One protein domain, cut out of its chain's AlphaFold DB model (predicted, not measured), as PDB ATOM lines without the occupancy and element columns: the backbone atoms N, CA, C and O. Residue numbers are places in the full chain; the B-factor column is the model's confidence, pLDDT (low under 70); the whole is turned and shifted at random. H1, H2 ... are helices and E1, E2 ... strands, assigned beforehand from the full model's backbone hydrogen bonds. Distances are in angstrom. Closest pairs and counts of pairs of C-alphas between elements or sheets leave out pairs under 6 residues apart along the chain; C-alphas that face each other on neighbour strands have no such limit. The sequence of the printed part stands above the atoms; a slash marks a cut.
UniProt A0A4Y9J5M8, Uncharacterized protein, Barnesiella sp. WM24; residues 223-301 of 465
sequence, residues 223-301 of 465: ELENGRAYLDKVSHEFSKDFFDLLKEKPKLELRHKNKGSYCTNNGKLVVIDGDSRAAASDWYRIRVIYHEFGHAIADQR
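What this domain is: This is residues 223 to 301 of the 465 residues of an uncharacterized protein of Barnesiella sp. WM24 (UniProt A0A4Y9J5M8). One long helix, H3, lies lengthwise over one face of a small three-stranded sheet, covering E3 and E2 while the edge strand E1 reaches out beyond it. No named helix is on the other face; the short helix H2 makes a corner at the first end of H3, and the long opening stretch, residues 223 to 239, leads to the small helix H1, which lies near H3 and off the sheet. The printed part has 79 residues, with three named helices and three named strands in the order H1, E1, E2, E3, H2, H3, and its class is mixed, helices and strands. The sheet has the order E1, E3, E2 and is mixed, with E1 parallel and E2 antiparallel to E3. The whole is compact, with a radius of gyration of the C-alphas of 12.0 A and spans of 33 by 26 by 16 A.

Where its parts are: The printed part begins at Glu 223, whose C-alpha is at (-42.273, 14.631, 49.058), and residues 223 to 239 hold no named element. H1 follows with residues 240 to 243. E1, residues 251 to 255, starts at C-alpha 251 at (-33.213, 20.087, 47.380) and is 12.9 A long from first to last C-alpha. E2 is residues 262 to 264, 6.7 A long, and E3 is residues 269 to 273, again 12.9 A long. H2, residues 275 to 280, measures 8.5 A. H3, residues 282 to 301, is the longest helix at 28.9 A, from C-alpha 282 at (-47.295, 6.871, 35.487) to C-alpha 301 at (-19.751, 11.406, 42.999).

How they stand to each other: In the sheet E3 is the inner strand, and E1 and E2 are the edge strands. E1 and E3 are parallel, with 17 degrees between their directions; the C-alphas of Glu 253 and Val 271 face each other at 4.8 A. Across this pair N 253 and O 270 are within hydrogen-bond range at 2.9 A, as are N 272 and O 253 at 2.9 A. E2 and E3 are antiparallel at 164 degrees and form a hairpin, with N 262 and O 271 within hydrogen-bond range at 3.0 A and N 264 and O 269 at 2.9 A. H3 is on the sheet at a height over the sheet of 9.0 A. It lies over E3 and E2 and runs along the strands, at 16 degrees to E2 on the local plane. Its closest C-alphas to E2 are those of Cys 263 and Glu 292, 5.4 A apart; to E3, those of Val 270 and Glu 292, 6.3 A apart. H2 is not on the sheet. H2 and H3 touch only at the corner by their link, H3 with residues 284 to 285 alone; the closest C-alphas are those of Ala 278 and Arg 285, 4.5 A apart. They run opposite ways at a steep tilt of 52 degrees. H1 is not on the sheet and is close to H3 but not clearly touching it, the closest C-alphas being those of Phe 243 and Phe 293 at 8.0 A. H1 and H2 are apart. Every O i to N i+4 pair in H2 is within hydrogen-bond range, against 14 of 16 in H3, and H1 is too short for such a pair.

The domain as a whole: The two C-alphas farthest apart are those of Ala 280 and Arg 301, 33.0 A. The printed part has no cut. The links from E2 to E3, from E3 to H2 and from H2 to H3 are tight, those from H1 to E1 and from E1 to E2 are short, and no link is long. The mean pLDDT of the printed part is 92.7, and no printed residue is under 70; H2 has a mean of 86 and H3 of 97.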
ATOM      1  N   GLU A 223     -41.216  14.433  50.054       92.88
ATOM      2  CA  GLU A 223     -42.273  14.631  49.058       92.88
ATOM      3  C   GLU A 223     -42.416  13.444  48.094       92.88
ATOM      4  O   GLU A 223     -43.449  13.311  47.438       92.88
ATOM      5  N   LEU A 224     -41.390  12.590  48.013       93.56
ATOM      6  CA  LEU A 224     -41.358  11.392  47.173       93.56
ATOM      7  C   LEU A 224     -41.765  10.118  47.925       93.56
ATOM      8  O   LEU A 224     -41.741   9.038  47.341       93.56
ATOM      9  N   GLU A 225     -42.115  10.207  49.210       89.88
ATOM     10  CA  GLU A 225     -42.652   9.058  49.943       89.88
ATOM     11  C   GLU A 225     -43.986   8.609  49.328       89.88
ATOM     12  O   GLU A 225     -44.788   9.424  48.860       89.88
ATOM     13  N   ASN A 226     -44.243   7.302  49.344       85.75
ATOM     14  CA  ASN A 226     -45.489   6.751  48.824       85.75
ATOM     15  C   ASN A 226     -46.701   7.368  49.548       85.75
ATOM     16  O   ASN A 226     -46.699   7.504  50.773       85.75
ATOM     17  N   GLY A 227     -47.730   7.747  48.789       80.31
ATOM     18  CA  GLY A 227     -48.928   8.419  49.305       80.31
ATOM     19  C   GLY A 227     -48.791   9.930  49.540       80.31
ATOM     20  O   GLY A 227     -49.748  10.563  49.982       80.31
ATOM     21  N   ARG A 228     -47.634  10.541  49.250       85.81
ATOM     22  CA  ARG A 228     -47.480  12.008  49.255       85.81
ATOM     23  C   ARG A 228     -48.014  12.635  47.973       85.81
ATOM     24  O   ARG A 228     -48.229  11.949  46.982       85.81
ATOM     25  N   ALA A 229     -48.162  13.961  47.979       86.19
ATOM     26  CA  ALA A 229     -48.796  14.731  46.905       86.19
ATOM     27  C   ALA A 229     -48.239  14.451  45.495       86.19
ATOM     28  O   ALA A 229     -49.000  14.449  44.536       86.19
ATOM     29  N   TYR A 230     -46.937  14.182  45.346       88.12
ATOM     30  CA  TYR A 230     -46.358  13.863  44.035       88.12
ATOM     31  C   TYR A 230     -46.834  12.505  43.475       88.12
ATOM     32  O   TYR A 230     -46.962  12.332  42.256       88.12
ATOM     33  N   LEU A 231     -47.108  11.553  44.369       85.62
ATOM     34  CA  LEU A 231     -47.517  10.173  44.097       85.62
ATOM     35  C   LEU A 231     -48.989   9.916  44.475       85.62
ATOM     36  O   LEU A 231     -49.411   8.771  44.592       85.62
ATOM     37  N   ASP A 232     -49.797  10.959  44.654       78.50
ATOM     38  CA  ASP A 232     -51.195  10.853  45.095       78.50
ATOM     39  C   ASP A 232     -52.061   9.963  44.182       78.50
ATOM     40  O   ASP A 232     -52.993   9.304  44.638       78.50
ATOM     41  N   LYS A 233     -51.723   9.922  42.890       78.94
ATOM     42  CA  LYS A 233     -52.421   9.161  41.845       78.94
ATOM     43  C   LYS A 233     -51.749   7.844  41.470       78.94
ATOM     44  O   LYS A 233     -52.345   7.067  40.731       78.94
ATOM     45  N   VAL A 234     -50.535   7.583  41.959       83.06
ATOM     46  CA  VAL A 234     -49.806   6.341  41.673       83.06
ATOM     47  C   VAL A 234     -49.091   5.841  42.920       83.06
ATOM     48  O   VAL A 234     -48.211   6.499  43.462       83.06
ATOM     49  N   SER A 235     -49.416   4.626  43.354       84.44
ATOM     50  CA  SER A 235     -48.661   3.995  44.436       84.44
ATOM     51  C   SER A 235     -47.299   3.543  43.913       84.44
ATOM     52  O   SER A 235     -47.216   2.599  43.126       84.44
ATOM     53  N   HIS A 236     -46.227   4.178  44.380       86.94
ATOM     54  CA  HIS A 236     -44.858   3.768  44.084       86.94
ATOM     55  C   HIS A 236     -43.950   3.981  45.292       86.94
ATOM     56  O   HIS A 236     -44.037   4.989  45.983       86.94
ATOM     57  N   GLU A 237     -43.039   3.041  45.514       89.56
ATOM     58  CA  GLU A 237     -41.986   3.168  46.515       89.56
ATOM     59  C   GLU A 237     -40.648   3.239  45.803       89.56
ATOM     60  O   GLU A 237     -40.202   2.269  45.185       89.56
ATOM     61  N   PHE A 238     -40.005   4.402  45.880       91.75
ATOM     62  CA  PHE A 238     -38.697   4.549  45.275       91.75
ATOM     63  C   PHE A 238     -37.639   3.719  46.003       91.75
ATOM     64  O   PHE A 238     -37.638   3.579  47.228       91.75
ATOM     65  N   SER A 239     -36.683   3.207  45.231       91.12
ATOM     66  CA  SER A 239     -35.605   2.370  45.740       91.12
ATOM     67  C   SER A 239     -34.742   3.118  46.758       91.12
ATOM     68  O   SER A 239     -34.031   4.070  46.425       91.12
ATOM     69  N   LYS A 240     -34.728   2.622  48.000       90.81
ATOM     70  CA  LYS A 240     -33.790   3.075  49.034       90.81
ATOM     71  C   LYS A 240     -32.343   2.964  48.559       90.81
ATOM     72  O   LYS A 240     -31.565   3.887  48.770       90.81
ATOM     73  N   ASP A 241     -31.990   1.856  47.908       91.38
ATOM     74  CA  ASP A 241     -30.621   1.619  47.450       91.38
ATOM     75  C   ASP A 241     -30.185   2.626  46.388       91.38
ATOM     76  O   ASP A 241     -29.016   2.988  46.373       91.38
ATOM     77  N   PHE A 242     -31.106   3.127  45.560       96.12
ATOM     78  CA  PHE A 242     -30.825   4.213  44.622       96.12
ATOM     79  C   PHE A 242     -30.520   5.525  45.352       96.12
ATOM     80  O   PHE A 242     -29.474   6.127  45.125       96.12
ATOM     81  N   PHE A 243     -31.392   5.952  46.272       97.25
ATOM     82  CA  PHE A 243     -31.186   7.203  47.010       97.25
ATOM     83  C   PHE A 243     -30.000   7.136  47.985       97.25
ATOM     84  O   PHE A 243     -29.346   8.146  48.235       97.25
ATOM     85  N   ASP A 244     -29.652   5.948  48.483       95.56
ATOM     86  CA  ASP A 244     -28.437   5.720  49.268       95.56
ATOM     87  C   ASP A 244     -27.145   5.888  48.437       95.56
ATOM     88  O   ASP A 244     -26.061   5.935  49.017       95.56
ATOM     89  N   LEU A 245     -27.220   5.991  47.101       96.81
ATOM     90  CA  LEU A 245     -26.065   6.338  46.266       96.81
ATOM     91  C   LEU A 245     -25.728   7.831  46.310       96.81
ATOM     92  O   LEU A 245     -24.630   8.187  45.888       96.81
ATOM     93  N   LEU A 246     -26.630   8.696  46.778       98.19
ATOM     94  CA  LEU A 246     -26.354  10.122  46.961       98.19
ATOM     95  C   LEU A 246     -25.407  10.322  48.149       98.19
ATOM     96  O   LEU A 246     -25.542   9.657  49.176       98.19
ATOM     97  N   LYS A 247     -24.477  11.274  48.038       97.12
ATOM     98  CA  LYS A 247     -23.649  11.705  49.175       97.12
ATOM     99  C   LYS A 247     -24.457  12.545  50.158       97.12
ATOM    100  O   LYS A 247     -24.305  12.398  51.367       97.12
ATOM    101  N   GLU A 248     -25.331  13.395  49.633       96.50
ATOM    102  CA  GLU A 248     -26.197  14.279  50.410       96.50
ATOM    103  C   GLU A 248     -27.562  14.443  49.733       96.50
ATOM    104  O   GLU A 248     -27.684  14.257  48.521       96.50
ATOM    105  N   LYS A 249     -28.588  14.793  50.520       97.75
ATOM    106  CA  LYS A 249     -29.955  15.031  50.041       97.75
ATOM    107  C   LYS A 249     -30.007  16.275  49.137       97.75
ATOM    108  O   LYS A 249     -29.791  17.377  49.645       97.75
ATOM    109  N   PRO A 250     -30.352  16.147  47.843       98.00
ATOM    110  CA  PRO A 250     -30.638  17.299  46.998       98.00
ATOM    111  C   PRO A 250     -31.908  18.015  47.463       98.00
ATOM    112  O   PRO A 250     -32.867  17.376  47.903       98.00
ATOM    113  N   LYS A 251     -31.957  19.338  47.297       98.06
ATOM    114  CA  LYS A 251     -33.213  20.087  47.380       98.06
ATOM    115  C   LYS A 251     -34.108  19.665  46.213       98.06
ATOM    116  O   LYS A 251     -33.653  19.677  45.070       98.06
ATOM    117  N   LEU A 252     -35.365  19.337  46.500       97.88
ATOM    118  CA  LEU A 252     -36.385  19.054  45.492       97.88
ATOM    119  C   LEU A 252     -37.292  20.273  45.304       97.88
ATOM    120  O   LEU A 252     -37.783  20.844  46.274       97.88
ATOM    121  N   GLU A 253     -37.535  20.653  44.053       96.50
ATOM    122  CA  GLU A 253     -38.561  21.630  43.693       96.50
ATOM    123  C   GLU A 253     -39.544  21.014  42.697       96.50
ATOM    124  O   GLU A 253     -39.171  20.662  41.578       96.50
ATOM    125  N   LEU A 254     -40.811  20.918  43.099       94.06
ATOM    126  CA  LEU A 254     -41.907  20.509  42.226       94.06
ATOM    127  C   LEU A 254     -42.509  21.757  41.574       94.06
ATOM    128  O   LEU A 254     -42.901  22.701  42.263       94.06
ATOM    129  N   ARG A 255     -42.538  21.789  40.242       92.81
ATOM    130  CA  ARG A 255     -43.056  22.911  39.454       92.81
ATOM    131  C   ARG A 255     -44.117  22.422  38.472       92.81
ATOM    132  O   ARG A 255     -44.072  21.292  38.003       92.81
ATOM    133  N   HIS A 256     -45.024  23.334  38.135       88.62
ATOM    134  CA  HIS A 256     -46.179  23.087  37.271       88.62
ATOM    135  C   HIS A 256     -46.168  24.010  36.042       88.62
ATOM    136  O   HIS A 256     -47.174  24.616  35.675       88.62
ATOM    137  N   LYS A 257     -44.983  24.226  35.450       87.69
ATOM    138  CA  LYS A 257     -44.774  25.189  34.347       87.69
ATOM    139  C   LYS A 257     -44.610  24.507  32.985       87.69
ATOM    140  O   LYS A 257     -44.592  25.200  31.967       87.69
ATOM    141  N   ASN A 258     -44.501  23.179  32.959       85.56
ATOM    142  CA  ASN A 258     -44.227  22.350  31.786       85.56
ATOM    143  C   ASN A 258     -42.994  22.830  30.990       85.56
ATOM    144  O   ASN A 258     -42.996  22.824  29.758       85.56
ATOM    145  N   LYS A 259     -41.936  23.273  31.686       88.06
ATOM    146  CA  LYS A 259     -40.657  23.708  31.090       88.06
ATOM    147  C   LYS A 259     -39.582  22.620  31.063       88.06
ATOM    148  O   LYS A 259     -38.547  22.834  30.439       88.06
ATOM    149  N   GLY A 260     -39.867  21.463  31.654       89.00
ATOM    150  CA  GLY A 260     -38.963  20.321  31.725       89.00
ATOM    151  C   GLY A 260     -38.222  20.247  33.056       89.00
ATOM    152  O   GLY A 260     -37.868  21.269  33.649       89.00
ATOM    153  N   SER A 261     -38.020  19.016  33.510       94.94
ATOM    154  CA  SER A 261     -37.213  18.685  34.678       94.94
ATOM    155  C   SER A 261     -35.723  18.859  34.391       94.94
ATOM    156  O   SER A 261     -35.303  18.806  33.235       94.94
ATOM    157  N   TYR A 262     -34.948  19.124  35.440       96.12
ATOM    158  CA  TYR A 262     -33.493  19.205  35.355       96.12
ATOM    159  C   TYR A 262     -32.834  19.056  36.729       96.12
ATOM    160  O   TYR A 262     -33.403  19.402  37.770       96.12
ATOM    161  N   CYS A 263     -31.569  18.645  36.717       97.56
ATOM    162  CA  CYS A 263     -30.663  18.680  37.858       97.56
ATOM    163  C   CYS A 263     -29.595  19.771  37.672       97.56
ATOM    164  O   CYS A 263     -29.124  20.022  36.564       97.56
ATOM    165  N   THR A 264     -29.209  20.454  38.752       95.81
ATOM    166  CA  THR A 264     -28.182  21.505  38.714       95.81
ATOM    167  C   THR A 264     -27.444  21.651  40.052       95.81
ATOM    168  O   THR A 264     -27.659  20.886  40.996       95.81
ATOM    169  N   ASN A 265     -26.561  22.650  40.143       94.81
ATOM    170  CA  ASN A 265     -25.750  22.963  41.320       94.81
ATOM    171  C   ASN A 265     -24.907  21.768  41.796       94.81
ATOM    172  O   ASN A 265     -24.851  21.491  42.993       94.81
ATOM    173  N   ASN A 266     -24.263  21.057  40.862       94.25
ATOM    174  CA  ASN A 266     -23.468  19.850  41.128       94.25
ATOM    175  C   ASN A 266     -24.262  18.783  41.905       94.25
ATOM    176  O   ASN A 266     -23.797  18.254  42.915       94.25
ATOM    177  N   GLY A 267     -25.492  18.512  41.464       96.00
ATOM    178  CA  GLY A 267     -26.367  17.522  42.087       96.00
ATOM    179  C   GLY A 267     -27.033  17.953  43.392       96.00
ATOM    180  O   GLY A 267     -27.515  17.098  44.132       96.00
ATOM    181  N   LYS A 268     -27.060  19.253  43.712       97.62
ATOM    182  CA  LYS A 268     -27.682  19.771  44.947       97.62
ATOM    183  C   LYS A 268     -29.119  20.247  44.767       97.62
ATOM    184  O   LYS A 268     -29.822  20.404  45.761       97.62
ATOM    185  N   LEU A 269     -29.555  20.498  43.535       98.25
ATOM    186  CA  LEU A 269     -30.922  20.909  43.224       98.25
ATOM    187  C   LEU A 269     -31.487  20.017  42.123       98.25
ATOM    188  O   LEU A 269     -30.922  19.954  41.033       98.25
ATOM    189  N   VAL A 270     -32.627  19.394  42.406       98.31
ATOM    190  CA  VAL A 270     -33.444  18.674  41.433       98.31
ATOM    191  C   VAL A 270     -34.770  19.405  41.276       98.31
ATOM    192  O   VAL A 270     -35.486  19.643  42.249       98.31
ATOM    193  N   VAL A 271     -35.092  19.762  40.038       97.75
ATOM    194  CA  VAL A 271     -36.362  20.377  39.666       97.75
ATOM    195  C   VAL A 271     -37.157  19.376  38.849       97.75
ATOM    196  O   VAL A 271     -36.679  18.901  37.821       97.75
ATOM    197  N   ILE A 272     -38.384  19.095  39.279       96.12
ATOM    198  CA  ILE A 272     -39.323  18.255  38.537       96.12
ATOM    199  C   ILE A 272     -40.419  19.143  37.964       96.12
ATOM    200  O   ILE A 272     -41.112  19.838  38.709       96.12
ATOM    201  N   ASP A 273     -40.554  19.129  36.640       90.31
ATOM    202  CA  ASP A 273     -41.549  19.902  35.904       90.31
ATOM    203  C   ASP A 273     -41.999  19.121  34.660       90.31
ATOM    204  O   ASP A 273     -41.178  18.684  33.852       90.31
ATOM    205  N   GLY A 274     -43.306  18.929  34.483       76.19
ATOM    206  CA  GLY A 274     -43.820  18.106  33.382       76.19
ATOM    207  C   GLY A 274     -45.173  17.457  33.645       76.19
ATOM    208  O   GLY A 274     -45.366  16.286  33.306       76.19
ATOM    209  N   ASP A 275     -46.111  18.201  34.229       80.19
ATOM    210  CA  ASP A 275     -47.430  17.699  34.621       80.19
ATOM    211  C   ASP A 275     -48.175  17.007  33.487       80.19
ATOM    212  O   ASP A 275     -48.809  15.980  33.710       80.19
ATOM    213  N   SER A 276     -48.089  17.524  32.257       85.19
ATOM    214  CA  SER A 276     -48.827  16.941  31.132       85.19
ATOM    215  C   SER A 276     -48.337  15.534  30.784       85.19
ATOM    216  O   SER A 276     -49.129  14.674  30.409       85.19
ATOM    217  N   ARG A 277     -47.029  15.280  30.917       88.62
ATOM    218  CA  ARG A 277     -46.434  13.957  30.680       88.62
ATOM    219  C   ARG A 277     -46.688  13.034  31.867       88.62
ATOM    220  O   ARG A 277     -47.076  11.889  31.661       88.62
ATOM    221  N   ALA A 278     -46.566  13.550  33.090       88.62
ATOM    222  CA  ALA A 278     -46.854  12.810  34.320       88.62
ATOM    223  C   ALA A 278     -48.348  12.488  34.507       88.62
ATOM    224  O   ALA A 278     -48.688  11.569  35.245       88.62
ATOM    225  N   ALA A 279     -49.248  13.233  33.863       87.62
ATOM    226  CA  ALA A 279     -50.674  12.916  33.789       87.62
ATOM    227  C   ALA A 279     -50.989  11.856  32.720       87.62
ATOM    228  O   ALA A 279     -51.990  11.156  32.831       87.62
ATOM    229  N   ALA A 280     -50.153  11.743  31.684       88.25
ATOM    230  CA  ALA A 280     -50.343  10.797  30.586       88.25
ATOM    231  C   ALA A 280     -49.633   9.448  30.804       88.25
ATOM    232  O   ALA A 280     -49.950   8.481  30.110       88.25
ATOM    233  N   SER A 281     -48.649   9.389  31.704       92.94
ATOM    234  CA  SER A 281     -47.829   8.207  31.958       92.94
ATOM    235  C   SER A 281     -47.334   8.177  33.402       92.94
ATOM    236  O   SER A 281     -46.502   8.993  33.815       92.94
ATOM    237  N   ASP A 282     -47.792   7.172  34.144       92.56
ATOM    238  CA  ASP A 282     -47.295   6.871  35.487       92.56
ATOM    239  C   ASP A 282     -45.827   6.443  35.438       92.56
ATOM    240  O   ASP A 282     -45.028   6.827  36.296       92.56
ATOM    241  N   TRP A 283     -45.428   5.730  34.377       94.19
ATOM    242  CA  TRP A 283     -44.029   5.379  34.160       94.19
ATOM    243  C   TRP A 283     -43.152   6.629  34.016       94.19
ATOM    244  O   TRP A 283     -42.090   6.690  34.631       94.19
ATOM    245  N   TYR A 284     -43.591   7.660  33.281       95.06
ATOM    246  CA  TYR A 284     -42.867   8.934  33.203       95.06
ATOM    247  C   TYR A 284     -42.768   9.629  34.562       95.06
ATOM    248  O   TYR A 284     -41.678  10.055  34.948       95.06
ATOM    249  N   ARG A 285     -43.884   9.718  35.299       93.81
ATOM    250  CA  ARG A 285     -43.924  10.340  36.633       93.81
ATOM    251  C   ARG A 285     -42.878   9.738  37.571       93.81
ATOM    252  O   ARG A 285     -42.239  10.463  38.330       93.81
ATOM    253  N   ILE A 286     -42.682   8.426  37.510       94.94
ATOM    254  CA  ILE A 286     -41.705   7.735  38.353       94.94
ATOM    255  C   ILE A 286     -40.294   7.843  37.757       94.94
ATOM    256  O   ILE A 286     -39.350   8.203  38.459       94.94
ATOM    257  N   ARG A 287     -40.112   7.566  36.459       95.50
ATOM    258  CA  ARG A 287     -38.775   7.503  35.843       95.50
ATOM    259  C   ARG A 287     -38.043   8.838  35.847       95.50
ATOM    260  O   ARG A 287     -36.826   8.835  35.973       95.50
ATOM    261  N   VAL A 288     -38.758   9.964  35.753       97.00
ATOM    262  CA  VAL A 288     -38.139  11.299  35.776       97.00
ATOM    263  C   VAL A 288     -37.416  11.553  37.101       97.00
ATOM    264  O   VAL A 288     -36.371  12.186  37.111       97.00
ATOM    265  N   ILE A 289     -37.886  10.972  38.209       97.94
ATOM    266  CA  ILE A 289     -37.166  11.029  39.486       97.94
ATOM    267  C   ILE A 289     -35.841  10.274  39.382       97.94
ATOM    268  O   ILE A 289     -34.793  10.838  39.687       97.94
ATOM    269  N   TYR A 290     -35.854   9.026  38.907       98.44
ATOM    270  CA  TYR A 290     -34.615   8.261  38.720       98.44
ATOM    271  C   TYR A 290     -33.651   8.929  37.728       98.44
ATOM    272  O   TYR A 290     -32.439   8.828  37.905       98.44
ATOM    273  N   HIS A 291     -34.179   9.638  36.730       98.50
ATOM    274  CA  HIS A 291     -33.399  10.411  35.770       98.50
ATOM    275  C   HIS A 291     -32.667  11.580  36.436       98.50
ATOM    276  O   HIS A 291     -31.436  11.613  36.467       98.50
ATOM    277  N   GLU A 292     -33.418  12.509  37.033       98.44
ATOM    278  CA  GLU A 292     -32.841  13.743  37.568       98.44
ATOM    279  C   GLU A 292     -31.977  13.485  38.802       98.44
ATOM    280  O   GLU A 292     -30.891  14.046  38.947       98.44
ATOM    281  N   PHE A 293     -32.403  12.577  39.685       98.62
ATOM    282  CA  PHE A 293     -31.551  12.156  40.795       98.62
ATOM    283  C   PHE A 293     -30.373  11.300  40.312       98.62
ATOM    284  O   PHE A 293     -29.336  11.276  40.970       98.62
ATOM    285  N   GLY A 294     -30.479  10.654  39.149       98.44
ATOM    286  CA  GLY A 294     -29.365   9.982  38.486       98.44
ATOM    287  C   GLY A 294     -28.265  10.963  38.080       98.44
ATOM    288  O   GLY A 294     -27.088  10.702  38.337       98.44
ATOM    289  N   HIS A 295     -28.636  12.130  37.541       98.50
ATOM    290  CA  HIS A 295     -27.699  13.239  37.343       98.50
ATOM    291  C   HIS A 295     -27.095  13.719  38.667       98.50
ATOM    292  O   HIS A 295     -25.880  13.886  38.752       98.50
ATOM    293  N   ALA A 296     -27.905  13.861  39.721       98.62
ATOM    294  CA  ALA A 296     -27.400  14.280  41.026       98.62
ATOM    295  C   ALA A 296     -26.363  13.300  41.603       98.62
ATOM    296  O   ALA A 296     -25.308  13.721  42.079       98.62
ATOM    297  N   ILE A 297     -26.617  11.991  41.508       98.50
ATOM    298  CA  ILE A 297     -25.660  10.945  41.894       98.50
ATOM    299  C   ILE A 297     -24.374  11.082  41.074       98.50
ATOM    300  O   ILE A 297     -23.281  11.040  41.643       98.50
ATOM    301  N   ALA A 298     -24.497  11.256  39.755       97.88
ATOM    302  CA  ALA A 298     -23.355  11.385  38.859       97.88
ATOM    303  C   ALA A 298     -22.460  12.579  39.225       97.88
ATOM    304  O   ALA A 298     -21.240  12.411  39.313       97.88
ATOM    305  N   ASP A 299     -23.060  13.734  39.513       97.50
ATOM    306  CA  ASP A 299     -22.360  14.968  39.876       97.50
ATOM    307  C   ASP A 299     -21.699  14.887  41.250       97.50
ATOM    308  O   ASP A 299     -20.486  15.079  41.379       97.50
ATOM    309  N   GLN A 300     -22.468  14.540  42.291       97.94
ATOM    310  CA  GLN A 300     -21.970  14.478  43.670       97.94
ATOM    311  C   GLN A 300     -20.776  13.516  43.800       97.94
ATOM    312  O   GLN A 300     -19.873  13.692  44.631       97.94
ATOM    313  N   ARG A 301     -20.758  12.469  42.969       96.81
ATOM    314  CA  ARG A 301     -19.751  11.406  42.999       96.81
ATOM    315  C   ARG A 301     -18.732  11.464  41.870       96.81
ATOM    316  O   ARG A 301     -17.816  10.647  41.890       96.81
TER     317      ARG A 301